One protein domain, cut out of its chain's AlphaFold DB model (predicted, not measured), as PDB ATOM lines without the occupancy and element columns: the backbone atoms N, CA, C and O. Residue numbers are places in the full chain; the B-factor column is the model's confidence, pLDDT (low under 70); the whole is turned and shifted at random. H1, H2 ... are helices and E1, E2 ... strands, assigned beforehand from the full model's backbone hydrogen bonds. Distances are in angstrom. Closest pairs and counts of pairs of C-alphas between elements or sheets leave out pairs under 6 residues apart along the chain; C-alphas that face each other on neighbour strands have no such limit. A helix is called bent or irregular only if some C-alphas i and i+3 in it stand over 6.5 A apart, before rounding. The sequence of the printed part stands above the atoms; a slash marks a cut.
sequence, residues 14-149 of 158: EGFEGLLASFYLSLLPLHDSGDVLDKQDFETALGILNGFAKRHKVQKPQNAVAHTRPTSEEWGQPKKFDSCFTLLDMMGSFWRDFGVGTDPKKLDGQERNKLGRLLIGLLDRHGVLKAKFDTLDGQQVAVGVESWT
ATOM      1  N   GLU A  14     -10.203 -52.801  42.356       89.19
ATOM      2  CA  GLU A  14     -10.000 -51.992  41.157       89.19
ATOM      3  C   GLU A  14     -10.021 -50.482  41.441       89.19
ATOM      4  O   GLU A  14      -9.131 -49.768  40.982       89.19
ATOM      5  N   GLY A  15     -10.981 -49.996  42.233       89.62
ATOM      6  CA  GLY A  15     -10.996 -48.604  42.691       89.62
ATOM      7  C   GLY A  15      -9.739 -48.258  43.490       89.62
ATOM      8  O   GLY A  15      -9.180 -47.173  43.345       89.62
ATOM      9  N   PHE A  16      -9.226 -49.214  44.267       92.69
ATOM     10  CA  PHE A  16      -7.985 -49.027  45.007       92.69
ATOM     11  C   PHE A  16      -6.756 -48.933  44.091       92.69
ATOM     12  O   PHE A  16      -5.889 -48.084  44.302       92.69
ATOM     13  N   GLU A  17      -6.691 -49.763  43.043       92.31
ATOM     14  CA  GLU A  17      -5.657 -49.668  42.001       92.31
ATOM     15  C   GLU A  17      -5.652 -48.283  41.340       92.31
ATOM     16  O   GLU A  17      -4.581 -47.707  41.138       92.31
ATOM     17  N   GLY A  18      -6.825 -47.723  41.039       90.69
ATOM     18  CA  GLY A  18      -6.912 -46.409  40.410       90.69
ATOM     19  C   GLY A  18      -6.651 -45.233  41.365       90.69
ATOM     20  O   GLY A  18      -6.030 -44.254  40.937       90.69
ATOM     21  N   LEU A  19      -6.959 -45.345  42.668       91.88
ATOM     22  CA  LEU A  19      -6.471 -44.398  43.685       91.88
ATOM     23  C   LEU A  19      -4.935 -44.396  43.734       91.88
ATOM     24  O   LEU A  19      -4.316 -43.336  43.653       91.88
ATOM     25  N   LEU A  20      -4.308 -45.577  43.818       93.81
ATOM     26  CA  LEU A  20      -2.847 -45.716  43.817       93.81
ATOM     27  C   LEU A  20      -2.221 -45.101  42.555       93.81
ATOM     28  O   LEU A  20      -1.227 -44.378  42.648       93.81
ATOM     29  N   ALA A  21      -2.808 -45.373  41.389       92.38
ATOM     30  CA  ALA A  21      -2.357 -44.842  40.109       92.38
ATOM     31  C   ALA A  21      -2.477 -43.312  40.040       92.38
ATOM     32  O   ALA A  21      -1.532 -42.639  39.636       92.38
ATOM     33  N   SER A  22      -3.607 -42.753  40.475       91.12
ATOM     34  CA  SER A  22      -3.842 -41.304  40.471       91.12
ATOM     35  C   SER A  22      -2.914 -40.568  41.435       91.12
ATOM     36  O   SER A  22      -2.377 -39.505  41.107       91.12
ATOM     37  N   PHE A  23      -2.642 -41.169  42.595       91.75
ATOM     38  CA  PHE A  23      -1.658 -40.656  43.539       91.75
ATOM     39  C   PHE A  23      -0.259 -40.628  42.917       91.75
ATOM     40  O   PHE A  23       0.418 -39.604  42.948       91.75
ATOM     41  N   TYR A  24       0.151 -41.730  42.281       93.38
ATOM     42  CA  TYR A  24       1.419 -41.812  41.557       93.38
ATOM     43  C   TYR A  24       1.532 -40.753  40.451       93.38
ATOM     44  O   TYR A  24       2.530 -40.036  40.403       93.38
ATOM     45  N   LEU A  25       0.500 -40.593  39.615       91.12
ATOM     46  CA  LEU A  25       0.468 -39.573  38.561       91.12
ATOM     47  C   LEU A  25       0.581 -38.147  39.116       91.12
ATOM     48  O   LEU A  25       1.204 -37.289  38.491       91.12
ATOM     49  N   SER A  26       0.001 -37.894  40.288       88.62
ATOM     50  CA  SER A  26       0.053 -36.581  40.942       88.62
ATOM     51  C   SER A  26       1.434 -36.275  41.535       88.62
ATOM     52  O   SER A  26       1.800 -35.108  41.649       88.62
ATOM     53  N   LEU A  27       2.229 -37.304  41.852       90.44
ATOM     54  CA  LEU A  27       3.604 -37.162  42.341       90.44
ATOM     55  C   LEU A  27       4.660 -37.126  41.224       90.44
ATOM     56  O   LEU A  27       5.787 -36.721  41.495       90.44
ATOM     57  N   LEU A  28       4.333 -37.516  39.985       90.94
ATOM     58  CA  LEU A  28       5.284 -37.537  38.860       90.94
ATOM     59  C   LEU A  28       6.087 -36.237  38.660       90.94
ATOM     60  O   LEU A  28       7.287 -36.340  38.416       90.94
ATOM     61  N   PRO A  29       5.518 -35.024  38.820       89.88
ATOM     62  CA  PRO A  29       6.307 -33.796  38.707       89.88
ATOM     63  C   PRO A  29       7.514 -33.726  39.660       89.88
ATOM     64  O   PRO A  29       8.500 -33.072  39.341       89.88
ATOM     65  N   LEU A  30       7.466 -34.414  40.807       91.19
ATOM     66  CA  LEU A  30       8.575 -34.475  41.766       91.19
ATOM     67  C   LEU A  30       9.725 -35.357  41.269       91.19
ATOM     68  O   LEU A  30      10.889 -35.044  41.496       91.19
ATOM     69  N   HIS A  31       9.402 -36.447  40.566       92.19
ATOM     70  CA  HIS A  31      10.396 -37.317  39.933       92.19
ATOM     71  C   HIS A  31      11.207 -36.552  38.879       92.19
ATOM     72  O   HIS A  31      12.432 -36.675  38.810       92.19
ATOM     73  N   ASP A  32      10.518 -35.714  38.103       89.00
ATOM     74  CA  ASP A  32      11.108 -34.936  37.014       89.00
ATOM     75  C   ASP A  32      11.717 -33.600  37.488       89.00
ATOM     76  O   ASP A  32      12.327 -32.881  36.694       89.00
ATOM     77  N   SER A  33      11.585 -33.267  38.780       89.50
ATOM     78  CA  SER A  33      12.104 -32.032  39.381       89.50
ATOM     79  C   SER A  33      13.633 -31.932  39.280       89.50
ATOM     80  O   SER A  33      14.359 -32.924  39.193       89.50
ATOM     81  N   GLY A  34      14.163 -30.708  39.314       91.62
ATOM     82  CA  GLY A  34      15.598 -30.469  39.492       91.62
ATOM     83  C   GLY A  34      16.064 -30.647  40.943       91.62
ATOM     84  O   GLY A  34      17.261 -30.813  41.178       91.62
ATOM     85  N   ASP A  35      15.136 -30.630  41.905       93.06
ATOM     86  CA  ASP A  35      15.426 -30.708  43.337       93.06
ATOM     87  C   ASP A  35      15.666 -32.163  43.784       93.06
ATOM     88  O   ASP A  35      14.886 -33.077  43.505       93.06
ATOM     89  N   VAL A  36      16.769 -32.384  44.502       95.00
ATOM     90  CA  VAL A  36      17.131 -33.689  45.072       95.00
ATOM     91  C   VAL A  36      16.122 -34.130  46.134       95.00
ATOM     92  O   VAL A  36      15.815 -35.321  46.212       95.00
ATOM     93  N   LEU A  37      15.594 -33.198  46.930       92.81
ATOM     94  CA  LEU A  37      14.613 -33.501  47.972       92.81
ATOM     95  C   LEU A  37      13.278 -33.941  47.368       92.81
ATOM     96  O   LEU A  37      12.684 -34.897  47.859       92.81
ATOM     97  N   ASP A  38      12.846 -33.328  46.265       92.44
ATOM     98  CA  ASP A  38      11.629 -33.744  45.554       92.44
ATOM     99  C   ASP A  38      11.737 -35.184  45.042       92.44
ATOM    100  O   ASP A  38      10.814 -35.981  45.215       92.44
ATOM    101  N   LYS A  39      12.893 -35.562  44.484       95.25
ATOM    102  CA  LYS A  39      13.135 -36.942  44.036       95.25
ATOM    103  C   LYS A  39      13.137 -37.932  45.195       95.25
ATOM    104  O   LYS A  39      12.583 -39.021  45.074       95.25
ATOM    105  N   GLN A  40      13.740 -37.568  46.326       96.06
ATOM    106  CA  GLN A  40      13.738 -38.410  47.527       96.06
ATOM    107  C   GLN A  40      12.329 -38.585  48.106       96.06
ATOM    108  O   GLN A  40      11.960 -39.692  48.516       96.06
ATOM    109  N   ASP A  41      11.531 -37.517  48.109       94.44
ATOM    110  CA  ASP A  41      10.137 -37.549  48.543       94.44
ATOM    111  C   ASP A  41       9.287 -38.409  47.600       94.44
ATOM    112  O   ASP A  41       8.500 -39.235  48.069       94.44
ATOM    113  N   PHE A  42       9.508 -38.304  46.286       95.62
ATOM    114  CA  PHE A  42       8.886 -39.176  45.293       95.62
ATOM    115  C   PHE A  42       9.202 -40.653  45.546       95.62
ATOM    116  O   PHE A  42       8.282 -41.460  45.666       95.62
ATOM    117  N   GLU A  43      10.482 -41.016  45.672       97.31
ATOM    118  CA  GLU A  43      10.902 -42.405  45.905       97.31
ATOM    119  C   GLU A  43      10.338 -42.956  47.219       97.31
ATOM    120  O   GLU A  43       9.867 -44.096  47.289       97.31
ATOM    121  N   THR A  44      10.313 -42.130  48.267       97.06
ATOM    122  CA  THR A  44       9.744 -42.511  49.562       97.06
ATOM    123  C   THR A  44       8.240 -42.748  49.461       97.06
ATOM    124  O   THR A  44       7.743 -43.774  49.941       97.06
ATOM    125  N   ALA A  45       7.507 -41.830  48.828       96.75
ATOM    126  CA  ALA A  45       6.072 -41.965  48.625       96.75
ATOM    127  C   ALA A  45       5.753 -43.186  47.751       96.75
ATOM    128  O   ALA A  45       4.911 -44.006  48.114       96.75
ATOM    129  N   LEU A  46       6.485 -43.381  46.654       97.56
ATOM    130  CA  LEU A  46       6.324 -44.529  45.773       97.56
ATOM    131  C   LEU A  46       6.619 -45.858  46.487       97.56
ATOM    132  O   LEU A  46       5.916 -46.849  46.270       97.56
ATOM    133  N   GLY A  47       7.625 -45.892  47.363       98.19
ATOM    134  CA  GLY A  47       7.914 -47.041  48.219       98.19
ATOM    135  C   GLY A  47       6.723 -47.423  49.103       98.19
ATOM    136  O   GLY A  47       6.364 -48.601  49.172       98.19
ATOM    137  N   ILE A  48       6.061 -46.431  49.704       98.06
ATOM    138  CA  ILE A  48       4.851 -46.621  50.520       98.06
ATOM    139  C   ILE A  48       3.682 -47.132  49.666       98.06
ATOM    140  O   ILE A  48       3.068 -48.145  50.007       98.06
ATOM    141  N   LEU A  49       3.409 -46.502  48.520       97.25
ATOM    142  CA  LEU A  49       2.329 -46.927  47.619       97.25
ATOM    143  C   LEU A  49       2.531 -48.373  47.126       97.25
ATOM    144  O   LEU A  49       1.588 -49.166  47.080       97.25
ATOM    145  N   ASN A  50       3.772 -48.758  46.815       98.00
ATOM    146  CA  ASN A  50       4.127 -50.139  46.480       98.00
ATOM    147  C   ASN A  50       3.955 -51.102  47.666       98.00
ATOM    148  O   ASN A  50       3.591 -52.266  47.467       98.00
ATOM    149  N   GLY A  51       4.212 -50.633  48.889       97.88
ATOM    150  CA  GLY A  51       3.934 -51.354  50.129       97.88
ATOM    151  C   GLY A  51       2.450 -51.686  50.269       97.88
ATOM    152  O   GLY A  51       2.102 -52.858  50.457       97.88
ATOM    153  N   PHE A  52       1.579 -50.688  50.076       97.25
ATOM    154  CA  PHE A  52       0.131 -50.894  50.040       97.25
ATOM    155  C   PHE A  52      -0.262 -51.895  48.951       97.25
ATOM    156  O   PHE A  52      -0.914 -52.897  49.248       97.25
ATOM    157  N   ALA A  53       0.204 -51.694  47.715       96.62
ATOM    158  CA  ALA A  53      -0.113 -52.581  46.599       96.62
ATOM    159  C   ALA A  53       0.235 -54.050  46.896       96.62
ATOM    160  O   ALA A  53      -0.575 -54.955  46.685       96.62
ATOM    161  N   LYS A  54       1.423 -54.292  47.466       97.31
ATOM    162  CA  LYS A  54       1.889 -55.633  47.838       97.31
ATOM    163  C   LYS A  54       0.999 -56.279  48.901       97.31
ATOM    164  O   LYS A  54       0.640 -57.448  48.758       97.31
ATOM    165  N   ARG A  55       0.661 -55.551  49.972       95.88
ATOM    166  CA  ARG A  55      -0.105 -56.097  51.108       95.88
ATOM    167  C   ARG A  55      -1.574 -56.336  50.761       95.88
ATOM    168  O   ARG A  55      -2.125 -57.355  51.169       95.88
ATOM    169  N   HIS A  56      -2.153 -55.479  49.922       94.94
ATOM    170  CA  HIS A  56      -3.519 -55.622  49.402       94.94
ATOM    171  C   HIS A  56      -3.604 -56.489  48.136       94.94
ATOM    172  O   HIS A  56      -4.692 -56.737  47.623       94.94
ATOM    173  N   LYS A  57      -2.462 -57.019  47.666       95.62
ATOM    174  CA  LYS A  57      -2.320 -57.914  46.504       95.62
ATOM    175  C   LYS A  57      -2.918 -57.335  45.214       95.62
ATOM    176  O   LYS A  57      -3.523 -58.076  44.434       95.62
ATOM    177  N   VAL A  58      -2.719 -56.045  44.980       93.25
ATOM    178  CA  VAL A  58      -3.163 -55.316  43.783       93.25
ATOM    179  C   VAL A  58      -1.978 -54.895  42.909       93.25
ATOM    180  O   VAL A  58      -0.819 -55.144  43.255       93.25
ATOM    181  N   GLN A  59      -2.259 -54.288  41.756       93.06
ATOM    182  CA  GLN A  59      -1.223 -53.743  40.881       93.06
ATOM    183  C   GLN A  59      -0.388 -52.673  41.581       93.06
ATOM    184  O   GLN A  59      -0.897 -51.858  42.348       93.06
ATOM    185  N   LYS A  60       0.911 -52.648  41.263       95.31
ATOM    186  CA  LYS A  60       1.759 -51.500  41.594       95.31
ATOM    187  C   LYS A  60       1.209 -50.240  40.912       95.31
ATOM    188  O   LYS A  60       0.702 -50.369  39.792       95.31
ATOM    189  N   PRO A  61       1.373 -49.047  41.511       93.75
ATOM    190  CA  PRO A  61       0.812 -47.805  40.980       93.75
ATOM    191  C   PRO A  61       1.129 -47.568  39.499       93.75
ATOM    192  O   PRO A  61       0.234 -47.258  38.721       93.75
ATOM    193  N   GLN A  62       2.374 -47.805  39.075       93.31
ATOM    194  CA  GLN A  62       2.803 -47.577  37.688       93.31
ATOM    195  C   GLN A  62       2.141 -48.536  36.694       93.31
ATOM    196  O   GLN A  62       1.840 -48.160  35.565       93.31
ATOM    197  N   ASN A  63       1.891 -49.775  37.116       91.44
ATOM    198  CA  ASN A  63       1.247 -50.781  36.272       91.44
ATOM    199  C   ASN A  63      -0.258 -50.514  36.159       91.44
ATOM    200  O   ASN A  63      -0.838 -50.697  35.092       91.44
ATOM    201  N   ALA A  64      -0.871 -50.037  37.246       87.62
ATOM    202  CA  ALA A  64      -2.281 -49.669  37.279       87.62
ATOM    203  C   ALA A  64      -2.605 -48.502  36.324       87.62
ATOM    204  O   ALA A  64      -3.689 -48.485  35.747       87.62
ATOM    205  N   VAL A  65      -1.658 -47.583  36.079       84.94
ATOM    206  CA  VAL A  65      -1.799 -46.529  35.052       84.94
ATOM    207  C   VAL A  65      -1.947 -47.121  33.644       84.94
ATOM    208  O   VAL A  65      -2.801 -46.683  32.880       84.94
ATOM    209  N   ALA A  66      -1.120 -48.109  33.291       73.94
ATOM    210  CA  ALA A  66      -1.083 -48.688  31.943       73.94
ATOM    211  C   ALA A  66      -2.268 -49.624  31.642       73.94
ATOM    212  O   ALA A  66      -2.575 -49.892  30.480       73.94
ATOM    213  N   HIS A  67      -2.932 -50.131  32.680       64.94
ATOM    214  CA  HIS A  67      -4.033 -51.083  32.573       64.94
ATOM    215  C   HIS A  67      -5.295 -50.538  33.235       64.94
ATOM    216  O   HIS A  67      -5.787 -51.106  34.215       64.94
ATOM    217  N   THR A  68      -5.830 -49.455  32.667       57.66
ATOM    218  CA  THR A  68      -7.121 -48.896  33.073       57.66
ATOM    219  C   THR A  68      -8.197 -49.966  32.975       57.66
ATOM    220  O   THR A  68      -8.511 -50.479  31.899       57.66
ATOM    221  N   ARG A  69      -8.745 -50.371  34.124       58.66
ATOM    222  CA  ARG A  69      -9.892 -51.273  34.122       58.66
ATOM    223  C   ARG A  69     -11.144 -50.442  33.839       58.66
ATOM    224  O   ARG A  69     -11.269 -49.330  34.349       58.66
ATOM    225  N   PRO A  70     -12.066 -50.941  33.009       49.59
ATOM    226  CA  PRO A  70     -13.285 -50.217  32.694       49.59
ATOM    227  C   PRO A  70     -14.215 -50.249  33.909       49.59
ATOM    228  O   PRO A  70     -14.967 -51.203  34.077       49.59
ATOM    229  N   THR A  71     -14.170 -49.235  34.774       53.97
ATOM    230  CA  THR A  71     -15.206 -49.022  35.796       53.97
ATOM    231  C   THR A  71     -15.569 -47.545  35.948       53.97
ATOM    232  O   THR A  71     -14.794 -46.642  35.626       53.97
ATOM    233  N   SER A  72     -16.815 -47.333  36.373       44.25
ATOM    234  CA  SER A  72     -17.594 -46.089  36.341       44.25
ATOM    235  C   SER A  72     -17.472 -45.213  37.596       44.25
ATOM    236  O   SER A  72     -18.273 -44.302  37.775       44.25
ATOM    237  N   GLU A  73     -16.504 -45.481  38.469       59.47
ATOM    238  CA  GLU A  73     -16.254 -44.697  39.685       59.47
ATOM    239  C   GLU A  73     -15.038 -43.790  39.479       59.47
ATOM    240  O   GLU A  73     -14.087 -44.178  38.796       59.47
ATOM    241  N   GLU A  74     -15.040 -42.594  40.077       63.69
ATOM    242  CA  GLU A  74     -13.950 -41.612  39.943       63.69
ATOM    243  C   GLU A  74     -12.576 -42.206  40.289       63.69
ATOM    244  O   GLU A  74     -11.591 -41.902  39.618       63.69
ATOM    245  N   TRP A  75     -12.528 -43.128  41.260       70.25
ATOM    246  CA  TRP A  75     -11.305 -43.818  41.667       70.25
ATOM    247  C   TRP A  75     -10.835 -44.902  40.702       70.25
ATOM    248  O   TRP A  75      -9.654 -45.211  40.702       70.25
ATOM    249  N   GLY A  76     -11.708 -45.478  39.870       62.22
ATOM    250  CA  GLY A  76     -11.348 -46.554  38.935       62.22
ATOM    251  C   GLY A  76     -10.535 -46.090  37.721       62.22
ATOM    252  O   GLY A  76     -10.091 -46.916  36.922       62.22
ATOM    253  N   GLN A  77     -10.331 -44.780  37.569       69.19
ATOM    254  CA  GLN A  77      -9.640 -44.168  36.436       69.19
ATOM    255  C   GLN A  77      -8.328 -43.522  36.906       69.19
ATOM    256  O   GLN A  77      -8.368 -42.681  37.801       69.19
ATOM    257  N   PRO A  78      -7.166 -43.829  36.300       72.00
ATOM    258  CA  PRO A  78      -5.945 -43.098  36.597       72.00
ATOM    259  C   PRO A  78      -6.036 -41.706  35.980       72.00
ATOM    260  O   PRO A  78      -5.994 -41.539  34.758       72.00
ATOM    261  N   LYS A  79      -6.157 -40.691  36.829       70.38
ATOM    262  CA  LYS A  79      -6.112 -39.289  36.414       70.38
ATOM    263  C   LYS A  79      -5.099 -38.546  37.270       70.38
ATOM    264  O   LYS A  79      -4.977 -38.794  38.466       70.38
ATOM    265  N   LYS A  80      -4.359 -37.629  36.646       70.31
ATOM    266  CA  LYS A  80      -3.577 -36.640  37.387       70.31
ATOM    267  C   LYS A  80      -4.559 -35.653  38.009       70.31
ATOM    268  O   LYS A  80      -5.427 -35.147  37.302       70.31
ATOM    269  N   PHE A  81      -4.392 -35.365  39.291       65.88
ATOM    270  CA  PHE A  81      -5.089 -34.260  39.931       65.88
ATOM    271  C   PHE A  81      -4.182 -33.027  39.963       65.88
ATOM    272  O   PHE A  81      -2.965 -33.129  40.116       65.88
ATOM    273  N   ASP A  82      -4.779 -31.862  39.763       65.88
ATOM    274  CA  ASP A  82      -4.121 -30.561  39.592       65.88
ATOM    275  C   ASP A  82      -4.172 -29.685  40.857       65.88
ATOM    276  O   ASP A  82      -3.610 -28.593  40.890       65.88
ATOM    277  N   SER A  83      -4.808 -30.178  41.919       76.00
ATOM    278  CA  SER A  83      -5.055 -29.451  43.161       76.00
ATOM    279  C   SER A  83      -4.393 -30.133  44.358       76.00
ATOM    280  O   SER A  83      -4.536 -31.338  44.585       76.00
ATOM    281  N   CYS A  84      -3.720 -29.334  45.188       75.88
ATOM    282  CA  CYS A  84      -3.117 -29.801  46.437       75.88
ATOM    283  C   CYS A  84      -4.171 -30.267  47.453       75.88
ATOM    284  O   CYS A  84      -3.918 -31.205  48.208       75.88
ATOM    285  N   PHE A  85      -5.371 -29.671  47.440       75.94
ATOM    286  CA  PHE A  85      -6.496 -30.176  48.232       75.94
ATOM    287  C   PHE A  85      -6.894 -31.574  47.778       75.94
ATOM    288  O   PHE A  85      -7.118 -32.439  48.617       75.94
ATOM    289  N   THR A  86      -6.918 -31.818  46.469       80.44
ATOM    290  CA  THR A  86      -7.274 -33.130  45.931       80.44
ATOM    291  C   THR A  86      -6.208 -34.176  46.251       80.44
ATOM    292  O   THR A  86      -6.548 -35.304  46.590       80.44
ATOM    293  N   LEU A  87      -4.921 -33.808  46.252       83.44
ATOM    294  CA  LEU A  87      -3.842 -34.692  46.710       83.44
ATOM    295  C   LEU A  87      -4.005 -35.107  48.183       83.44
ATOM    296  O   LEU A  87      -3.828 -36.278  48.524       83.44
ATOM    297  N   LEU A  88      -4.364 -34.166  49.058       84.88
ATOM    298  CA  LEU A  88      -4.623 -34.463  50.468       84.88
ATOM    299  C   LEU A  88      -5.940 -35.219  50.682       84.88
ATOM    300  O   LEU A  88      -6.008 -36.066  51.572       84.88
ATOM    301  N   ASP A  89      -6.971 -34.966  49.878       85.19
ATOM    302  CA  ASP A  89      -8.211 -35.741  49.948       85.19
ATOM    303  C   ASP A  89      -7.993 -37.188  49.490       85.19
ATOM    304  O   ASP A  89      -8.399 -38.104  50.199       85.19
ATOM    305  N   MET A  90      -7.227 -37.420  48.415       87.69
ATOM    306  CA  MET A  90      -6.785 -38.768  48.022       87.69
ATOM    307  C   MET A  90      -6.053 -39.484  49.157       87.69
ATOM    308  O   MET A  90      -6.248 -40.679  49.389       87.69
ATOM    309  N   MET A  91      -5.214 -38.748  49.889       89.25
ATOM    310  CA  MET A  91      -4.541 -39.283  51.066       89.25
ATOM    311  C   MET A  91      -5.560 -39.722  52.135       89.25
ATOM    312  O   MET A  91      -5.408 -40.771  52.770       89.25
ATOM    313  N   GLY A  92      -6.630 -38.943  52.295       88.69
ATOM    314  CA  GLY A  92      -7.800 -39.267  53.102       88.69
ATOM    315  C   GLY A  92      -8.670 -40.401  52.545       88.69
ATOM    316  O   GLY A  92      -9.379 -41.028  53.324       88.69
ATOM    317  N   SER A  93      -8.605 -40.746  51.263       91.31
ATOM    318  CA  SER A  93      -9.375 -41.866  50.703       91.31
ATOM    319  C   SER A  93      -8.807 -43.228  51.107       91.31
ATOM    320  O   SER A  93      -9.571 -44.168  51.321       91.31
ATOM    321  N   PHE A  94      -7.487 -43.347  51.308       92.12
ATOM    322  CA  PHE A  94      -6.851 -44.617  51.701       92.12
ATOM    323  C   PHE A  94      -7.550 -45.284  52.894       92.12
ATOM    324  O   PHE A  94      -7.925 -46.449  52.816       92.12
ATOM    325  N   TRP A  95      -7.766 -44.548  53.985       92.06
ATOM    326  CA  TRP A  95      -8.430 -45.069  55.189       92.06
ATOM    327  C   TRP A  95      -9.959 -44.948  55.164       92.06
ATOM    328  O   TRP A  95     -10.621 -45.864  55.640       92.06
ATOM    329  N   ARG A  96     -10.511 -43.842  54.647       90.88
ATOM    330  CA  ARG A  96     -11.947 -43.532  54.696       90.88
ATOM    331  C   ARG A  96     -12.728 -44.449  53.765       90.88
ATOM    332  O   ARG A  96     -13.742 -44.998  54.174       90.88
ATOM    333  N   ASP A  97     -12.200 -44.638  52.560       90.81
ATOM    334  CA  ASP A  97     -12.891 -45.322  51.472       90.81
ATOM    335  C   ASP A  97     -12.374 -46.767  51.343       90.81
ATOM    336  O   ASP A  97     -13.144 -47.711  51.203       90.81
ATOM    337  N   PHE A  98     -11.064 -46.987  51.497       92.00
ATOM    338  CA  PHE A  98     -10.451 -48.309  51.290       92.00
ATOM    339  C   PHE A  98     -10.007 -49.023  52.576       92.00
ATOM    340  O   PHE A  98      -9.467 -50.129  52.519       92.00
ATOM    341  N   GLY A  99     -10.220 -48.424  53.754       91.69
ATOM    342  CA  GLY A  99      -9.861 -49.029  55.044       91.69
ATOM    343  C   GLY A  99      -8.350 -49.197  55.284       91.69
ATOM    344  O   GLY A  99      -7.939 -49.759  56.306       91.69
ATOM    345  N   VAL A 100      -7.502 -48.695  54.382       92.88
ATOM    346  CA  VAL A 100      -6.040 -48.812  54.409       92.88
ATOM    347  C   VAL A 100      -5.450 -47.849  55.435       92.88
ATOM    348  O   VAL A 100      -5.577 -46.630  55.344       92.88
ATOM    349  N   GLY A 101      -4.771 -48.409  56.435       91.81
ATOM    350  CA  GLY A 101      -4.108 -47.634  57.486       91.81
ATOM    351  C   GLY A 101      -5.051 -47.036  58.533       91.81
ATOM    352  O   GLY A 101      -4.669 -46.095  59.227       91.81
ATOM    353  N   THR A 102      -6.261 -47.587  58.669       91.56
ATOM    354  CA  THR A 102      -7.219 -47.260  59.743       91.56
ATOM    355  C   THR A 102      -6.665 -47.547  61.141       91.56
ATOM    356  O   THR A 102      -6.865 -46.751  62.054       91.56
ATOM    357  N   ASP A 103      -5.927 -48.649  61.309       92.19
ATOM    358  CA  ASP A 103      -5.224 -48.980  62.552       92.19
ATOM    359  C   ASP A 103      -3.798 -48.389  62.544       92.19
ATOM    360  O   ASP A 103      -2.932 -48.899  61.820       92.19
ATOM    361  N   PRO A 104      -3.505 -47.358  63.365       89.06
ATOM    362  CA  PRO A 104      -2.203 -46.691  63.380       89.06
ATOM    363  C   PRO A 104      -1.064 -47.576  63.908       89.06
ATOM    364  O   PRO A 104       0.101 -47.235  63.713       89.06
ATOM    365  N   LYS A 105      -1.370 -48.695  64.579       91.50
ATOM    366  CA  LYS A 105      -0.361 -49.628  65.104       91.50
ATOM    367  C   LYS A 105       0.118 -50.623  64.052       91.50
ATOM    368  O   LYS A 105       1.159 -51.250  64.238       91.50
ATOM    369  N   LYS A 106      -0.629 -50.788  62.957       93.81
ATOM    370  CA  LYS A 106      -0.246 -51.659  61.842       93.81
ATOM    371  C   LYS A 106       0.639 -50.913  60.855       93.81
ATOM    372  O   LYS A 106       0.595 -49.688  60.762       93.81
ATOM    373  N   LEU A 107       1.395 -51.676  60.070       95.38
ATOM    374  CA  LEU A 107       2.320 -51.131  59.077       95.38
ATOM    375  C   LEU A 107       1.628 -50.179  58.089       95.38
ATOM    376  O   LEU A 107       2.160 -49.109  57.822       95.38
ATOM    377  N   ASP A 108       0.417 -50.509  57.622       95.25
ATOM    378  CA  ASP A 108      -0.357 -49.600  56.763       95.25
ATOM    379  C   ASP A 108      -0.637 -48.258  57.452       95.25
ATOM    380  O   ASP A 108      -0.543 -47.214  56.817       95.25
ATOM    381  N   GLY A 109      -0.955 -48.264  58.749       94.62
ATOM    382  CA  GLY A 109      -1.214 -47.044  59.511       94.62
ATOM    383  C   GLY A 109       0.046 -46.205  59.710       94.62
ATOM    384  O   GLY A 109       0.006 -44.984  59.562       94.62
ATOM    385  N   GLN A 110       1.180 -46.852  59.981       95.38
ATOM    386  CA  GLN A 110       2.481 -46.193  60.110       95.38
ATOM    387  C   GLN A 110       2.938 -45.570  58.787       95.38
ATOM    388  O   GLN A 110       3.319 -44.399  58.756       95.38
ATOM    389  N   GLU A 111       2.863 -46.322  57.689       96.25
ATOM    390  CA  GLU A 111       3.236 -45.847  56.356       96.25
ATOM    391  C   GLU A 111       2.285 -44.760  55.852       96.25
ATOM    392  O   GLU A 111       2.742 -43.761  55.305       96.25
ATOM    393  N   ARG A 112       0.978 -44.878  56.118       94.81
ATOM    394  CA  ARG A 112       0.006 -43.818  55.835       94.81
ATOM    395  C   ARG A 112       0.350 -42.543  56.603       94.81
ATOM    396  O   ARG A 112       0.390 -41.468  56.018       94.81
ATOM    397  N   ASN A 113       0.636 -42.639  57.900       92.62
ATOM    398  CA  ASN A 113       1.040 -41.468  58.676       92.62
ATOM    399  C   ASN A 113       2.326 -40.855  58.104       92.62
ATOM    400  O   ASN A 113       2.378 -39.646  57.906       92.62
ATOM    401  N   LYS A 114       3.330 -41.676  57.770       94.06
ATOM    402  CA  LYS A 114       4.568 -41.215  57.128       94.06
ATOM    403  C   LYS A 114       4.295 -40.495  55.803       94.06
ATOM    404  O   LYS A 114       4.833 -39.413  55.599       94.06
ATOM    405  N   LEU A 115       3.437 -41.055  54.950       94.81
ATOM    406  CA  LEU A 115       3.036 -40.447  53.682       94.81
ATOM    407  C   LEU A 115       2.339 -39.100  53.909       94.81
ATOM    408  O   LEU A 115       2.706 -38.119  53.276       94.81
ATOM    409  N   GLY A 116       1.415 -39.011  54.869       93.19
ATOM    410  CA  GLY A 116       0.754 -37.750  55.218       93.19
ATOM    411  C   GLY A 116       1.735 -36.665  55.678       93.19
ATOM    412  O   GLY A 116       1.644 -35.526  55.230       93.19
ATOM    413  N   ARG A 117       2.719 -37.016  56.518       92.75
ATOM    414  CA  ARG A 117       3.766 -36.074  56.958       92.75
ATOM    415  C   ARG A 117       4.648 -35.613  55.800       92.75
ATOM    416  O   ARG A 117       4.954 -34.429  55.711       92.75
ATOM    417  N   LEU A 118       5.021 -36.539  54.915       93.75
ATOM    418  CA  LEU A 118       5.799 -36.243  53.712       93.75
ATOM    419  C   LEU A 118       5.056 -35.250  52.815       93.75
ATOM    420  O   LEU A 118       5.630 -34.237  52.438       93.75
ATOM    421  N   LEU A 119       3.768 -35.481  52.543       93.06
ATOM    422  CA  LEU A 119       2.955 -34.567  51.734       93.06
ATOM    423  C   LEU A 119       2.852 -33.176  52.351       93.06
ATOM    424  O   LEU A 119       2.985 -32.187  51.645       93.06
ATOM    425  N   ILE A 120       2.619 -33.080  53.661       92.00
ATOM    426  CA  ILE A 120       2.521 -31.777  54.328       92.00
ATOM    427  C   ILE A 120       3.864 -31.036  54.244       92.00
ATOM    428  O   ILE A 120       3.874 -29.855  53.913       92.00
ATOM    429  N   GLY A 121       4.986 -31.719  54.490       92.19
ATOM    430  CA  GLY A 121       6.323 -31.125  54.365       92.19
ATOM    431  C   GLY A 121       6.660 -30.706  52.931       92.19
ATOM    432  O   GLY A 121       7.233 -29.641  52.721       92.19
ATOM    433  N   LEU A 122       6.251 -31.503  51.942       91.94
ATOM    434  CA  LEU A 122       6.358 -31.164  50.526       91.94
ATOM    435  C   LEU A 122       5.564 -29.889  50.204       91.94
ATOM    436  O   LEU A 122       6.102 -28.954  49.619       91.94
ATOM    437  N   LEU A 123       4.289 -29.835  50.592       90.00
ATOM    438  CA  LEU A 123       3.420 -28.692  50.313       90.00
ATOM    439  C   LEU A 123       3.897 -27.410  51.018       90.00
ATOM    440  O   LEU A 123       3.775 -26.329  50.446       90.00
ATOM    441  N   ASP A 124       4.473 -27.522  52.216       91.88
ATOM    442  CA  ASP A 124       5.131 -26.410  52.917       91.88
ATOM    443  C   ASP A 124       6.371 -25.910  52.165       91.88
ATOM    444  O   ASP A 124       6.477 -24.719  51.867       91.88
ATOM    445  N   ARG A 125       7.257 -26.825  51.746       90.38
ATOM    446  CA  ARG A 125       8.471 -26.498  50.979       90.38
ATOM    447  C   ARG A 125       8.164 -25.790  49.658       90.38
ATOM    448  O   ARG A 125       8.917 -24.911  49.248       90.38
ATOM    449  N   HIS A 126       7.051 -26.143  49.019       87.69
ATOM    450  CA  HIS A 126       6.577 -25.520  47.777       87.69
ATOM    451  C   HIS A 126       5.642 -24.314  48.003       87.69
ATOM    452  O   HIS A 126       5.095 -23.770  47.045       87.69
ATOM    453  N   GLY A 127       5.462 -23.854  49.249       86.56
ATOM    454  CA  GLY A 127       4.735 -22.619  49.581       86.56
ATOM    455  C   GLY A 127       3.206 -22.696  49.461       86.56
ATOM    456  O   GLY A 127       2.535 -21.661  49.413       86.56
ATOM    457  N   VAL A 128       2.643 -23.903  49.410       86.31
ATOM    458  CA  VAL A 128       1.197 -24.154  49.273       86.31
ATOM    459  C   VAL A 128       0.461 -24.051  50.611       86.31
ATOM    460  O   VAL A 128      -0.723 -23.715  50.672       86.31
ATOM    461  N   LEU A 129       1.148 -24.379  51.699       87.25
ATOM    462  CA  LEU A 129       0.624 -24.289  53.055       87.25
ATOM    463  C   LEU A 129       1.747 -23.923  54.019       87.25
ATOM    464  O   LEU A 129       2.913 -23.924  53.642       87.25
ATOM    465  N   LYS A 130       1.385 -23.643  55.269       90.31
ATOM    466  CA  LYS A 130       2.315 -23.564  56.389       90.31
ATOM    467  C   LYS A 130       2.134 -24.789  57.276       90.31
ATOM    468  O   LYS A 130       1.055 -24.996  57.846       90.31
ATOM    469  N   ALA A 131       3.164 -25.615  57.385       91.69
ATOM    470  CA  ALA A 131       3.134 -26.826  58.188       91.69
ATOM    471  C   ALA A 131       3.385 -26.529  59.672       91.69
ATOM    472  O   ALA A 131       4.196 -25.685  60.052       91.69
ATOM    473  N   LYS A 132       2.711 -27.291  60.532       92.19
ATOM    474  CA  LYS A 132       3.074 -27.435  61.940       92.19
ATOM    475  C   LYS A 132       4.109 -28.548  62.055       92.19
ATOM    476  O   LYS A 132       3.845 -29.659  61.594       92.19
ATOM    477  N   PHE A 133       5.230 -28.281  62.715       92.31
ATOM    478  CA  PHE A 133       6.302 -29.254  62.937       92.31
ATOM    479  C   PHE A 133       6.364 -29.713  64.397       92.31
ATOM    480  O   PHE A 133       6.019 -28.959  65.307       92.31
ATOM    481  N   ASP A 134       6.810 -30.950  64.606       92.88
ATOM    482  CA  ASP A 134       7.124 -31.518  65.921       92.88
ATOM    483  C   ASP A 134       8.417 -32.341  65.846       92.88
ATOM    484  O   ASP A 134       8.890 -32.672  64.756       92.88
ATOM    485  N   THR A 135       8.993 -32.677  67.000       90.31
ATOM    486  CA  THR A 135      10.180 -33.534  67.091       90.31
ATOM    487  C   THR A 135       9.775 -34.982  67.329       90.31
ATOM    488  O   THR A 135       9.218 -35.321  68.371       90.31
ATOM    489  N   LEU A 136      10.115 -35.856  66.388       83.50
ATOM    490  CA  LEU A 136       9.992 -37.307  66.526       83.50
ATOM    491  C   LEU A 136      11.368 -37.934  66.323       83.50
ATOM    492  O   LEU A 136      12.018 -37.682  65.314       83.50
ATOM    493  N   ASP A 137      11.825 -38.704  67.312       85.31
ATOM    494  CA  ASP A 137      13.128 -39.386  67.299       85.31
ATOM    495  C   ASP A 137      14.316 -38.455  66.961       85.31
ATOM    496  O   ASP A 137      15.262 -38.830  66.273       85.31
ATOM    497  N   GLY A 138      14.256 -37.204  67.437       85.00
ATOM    498  CA  GLY A 138      15.291 -36.188  67.207       85.00
ATOM    499  C   GLY A 138      15.233 -35.500  65.838       85.00
ATOM    500  O   GLY A 138      16.101 -34.682  65.542       85.00
ATOM    501  N   GLN A 139      14.221 -35.786  65.016       86.12
ATOM    502  CA  GLN A 139      14.012 -35.153  63.714       86.12
ATOM    503  C   GLN A 139      12.771 -34.261  63.731       86.12
ATOM    504  O   GLN A 139      11.732 -34.641  64.276       86.12
ATOM    505  N   GLN A 140      12.862 -33.083  63.105       88.44
ATOM    506  CA  GLN A 140      11.675 -32.276  62.835       88.44
ATOM    507  C   GLN A 140      10.858 -32.925  61.722       88.44
ATOM    508  O   GLN A 140      11.369 -33.187  60.633       88.44
ATOM    509  N   VAL A 141       9.578 -33.158  61.991       89.62
ATOM    510  CA  VAL A 141       8.634 -33.701  61.015       89.62
ATOM    511  C   VAL A 141       7.361 -32.874  61.001       89.62
ATOM    512  O   VAL A 141       6.897 -32.409  62.042       89.62
ATOM    513  N   ALA A 142       6.774 -32.700  59.821       90.62
ATOM    514  CA  ALA A 142       5.466 -32.078  59.704       90.62
ATOM    515  C   ALA A 142       4.411 -32.970  60.382       90.62
ATOM    516  O   ALA A 142       4.382 -34.177  60.156       90.62
ATOM    517  N   VAL A 143       3.548 -32.394  61.219       89.75
ATOM    518  CA  VAL A 143       2.494 -33.106  61.969       89.75
ATOM    519  C   VAL A 143       1.090 -32.566  61.706       89.75
ATOM    520  O   VAL A 143       0.113 -33.151  62.169       89.75
ATOM    521  N   GLY A 144       0.965 -31.467  60.964       86.19
ATOM    522  CA  GLY A 144      -0.324 -30.886  60.611       86.19
ATOM    523  C   GLY A 144      -0.183 -29.630  59.761       86.19
ATOM    524  O   GLY A 144       0.925 -29.188  59.474       86.19
ATOM    525  N   VAL A 145      -1.319 -29.050  59.388       86.19
ATOM    526  CA  VAL A 145      -1.395 -27.766  58.680       86.19
ATOM    527  C   VAL A 145      -1.701 -26.676  59.706       86.19
ATOM    528  O   VAL A 145      -2.701 -26.772  60.415       86.19
ATOM    529  N   GLU A 146      -0.830 -25.675  59.824       86.62
ATOM    530  CA  GLU A 146      -1.034 -24.510  60.698       86.62
ATOM    531  C   GLU A 146      -1.925 -23.469  60.013       86.62
ATOM    532  O   GLU A 146      -2.884 -22.969  60.598       86.62
ATOM    533  N   SER A 147      -1.640 -23.177  58.746       82.81
ATOM    534  CA  SER A 147      -2.473 -22.330  57.903       82.81
ATOM    535  C   SER A 147      -2.295 -22.700  56.436       82.81
ATOM    536  O   SER A 147      -1.287 -23.270  56.029       82.81
ATOM    537  N   TRP A 148      -3.288 -22.362  55.627       81.94
ATOM    538  CA  TRP A 148      -3.119 -22.299  54.182       81.94
ATOM    539  C   TRP A 148      -2.536 -20.934  53.837       81.94
ATOM    540  O   TRP A 148      -2.915 -19.938  54.465       81.94
ATOM    541  N   THR A 149      -1.646 -20.859  52.851       73.06
ATOM    542  CA  THR A 149      -1.281 -19.574  52.251       73.06
ATOM    543  C   THR A 149      -2.530 -19.035  51.554       73.06
ATOM    544  O   THR A 149      -2.835 -19.374  50.414       73.06
TER     545      THR A 149
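What this domain is: This is residues 14 to 149 of the 158 residues of an uncharacterized protein of Candidatus Yanofskybacteria bacterium RIFCSPHIGHO2_01_FULL_44_17 (UniProt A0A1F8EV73). Two helical hairpins, H1 with H2 and H4 with H5, pack together as a four-helix bundle in which each helix touches two of the others. A strand hairpin, E1 with E2, packs on residues 113 to 125 of H5, and the short helix H3 crosses H1 near the beginning of the printed part. The printed part has 136 residues with five named helices followed by two named strands, an antiparallel pair; the class is mostly helix. The whole is compact, with a radius of gyration of the C-alphas of 14.6 A and spans of 43 by 34 by 25 A.

Where its parts are: H1, residues 14 to 31, begins at C-alpha 14, (-10.000, -51.992, 41.157), and is 25.2 A long. It has a kink of 28 degrees near residue 25 and is irregular: C-alphas 26 and 29 are 7.2 A apart. H2, residues 36 to 55, is 28.9 A long. H3 is residues 61 to 66 and H4 residues 84 to 96, 18.3 A long. H5, residues 107 to 125, begins at C-alpha 107, (2.320, -51.131, 59.077), and is 26.6 A long. E1, residues 129 to 136, is 20.9 A long. E2, residues 139 to 148, is 23.4 A long, bends by 60 degrees at residue 144 and ends at C-alpha 148, (-3.119, -22.299, 54.182).

How they stand to each other: In the bundle of H1, H2, H4 and H5, the helices that touch run opposite ways. H1 and H2 touch at a shallow tilt of 14 degrees, with the C-alphas of Leu 30 and Asp 38 closest at 4.9 A. H2 touches H5 at a shallow tilt of 24 degrees; the C-alphas of Ala 45 and Leu 115 are closest, 6.1 A apart. H4 and H5 touch at a shallow tilt of 10 degrees, closest at the C-alphas of Met 91 and Gly 116, 6.9 A. H1 touches H4 with residues 19 to 26 alone, at a steep tilt of 35.1 degrees, only just past shallow; the closest C-alphas, of Phe 23 and Met 90, are 7.1 A apart. H1 and H5 are apart, as are H2 and H4. H3 touches H1 about perpendicular, at 78 degrees, with the C-alphas of Ala 21 and Pro 61 closest at 4.4 A. H3 and H2 only just touch, with 3 pairs of C-alphas within 8 A, the closest those of Asn 50 and Pro 61 at 6.8 A. The closest C-alphas of H5 and E2, of Arg 117 and Ala 142, are 5.1 A apart. In the hairpin E1 and E2, N 130 and O 147 at 2.8 A and N 141 and O 134 at 2.9 A are within hydrogen-bond range. Every O i to N i+4 pair is within hydrogen-bond range in H2 and H5, against 11 of 14 in H1, 1 of 2 in H3 and 7 of 9 in H4.

The domain as a whole: The two C-alphas farthest apart, of Pro 70 and Gly 138, are 47.0 A apart. The printed part has no cut. The link from H3 to H4, residues 67 to 83, is long. The mean pLDDT of the printed part is 87.5, and residues 67 to 74, 76 to 77 and 81 to 82 are under 70.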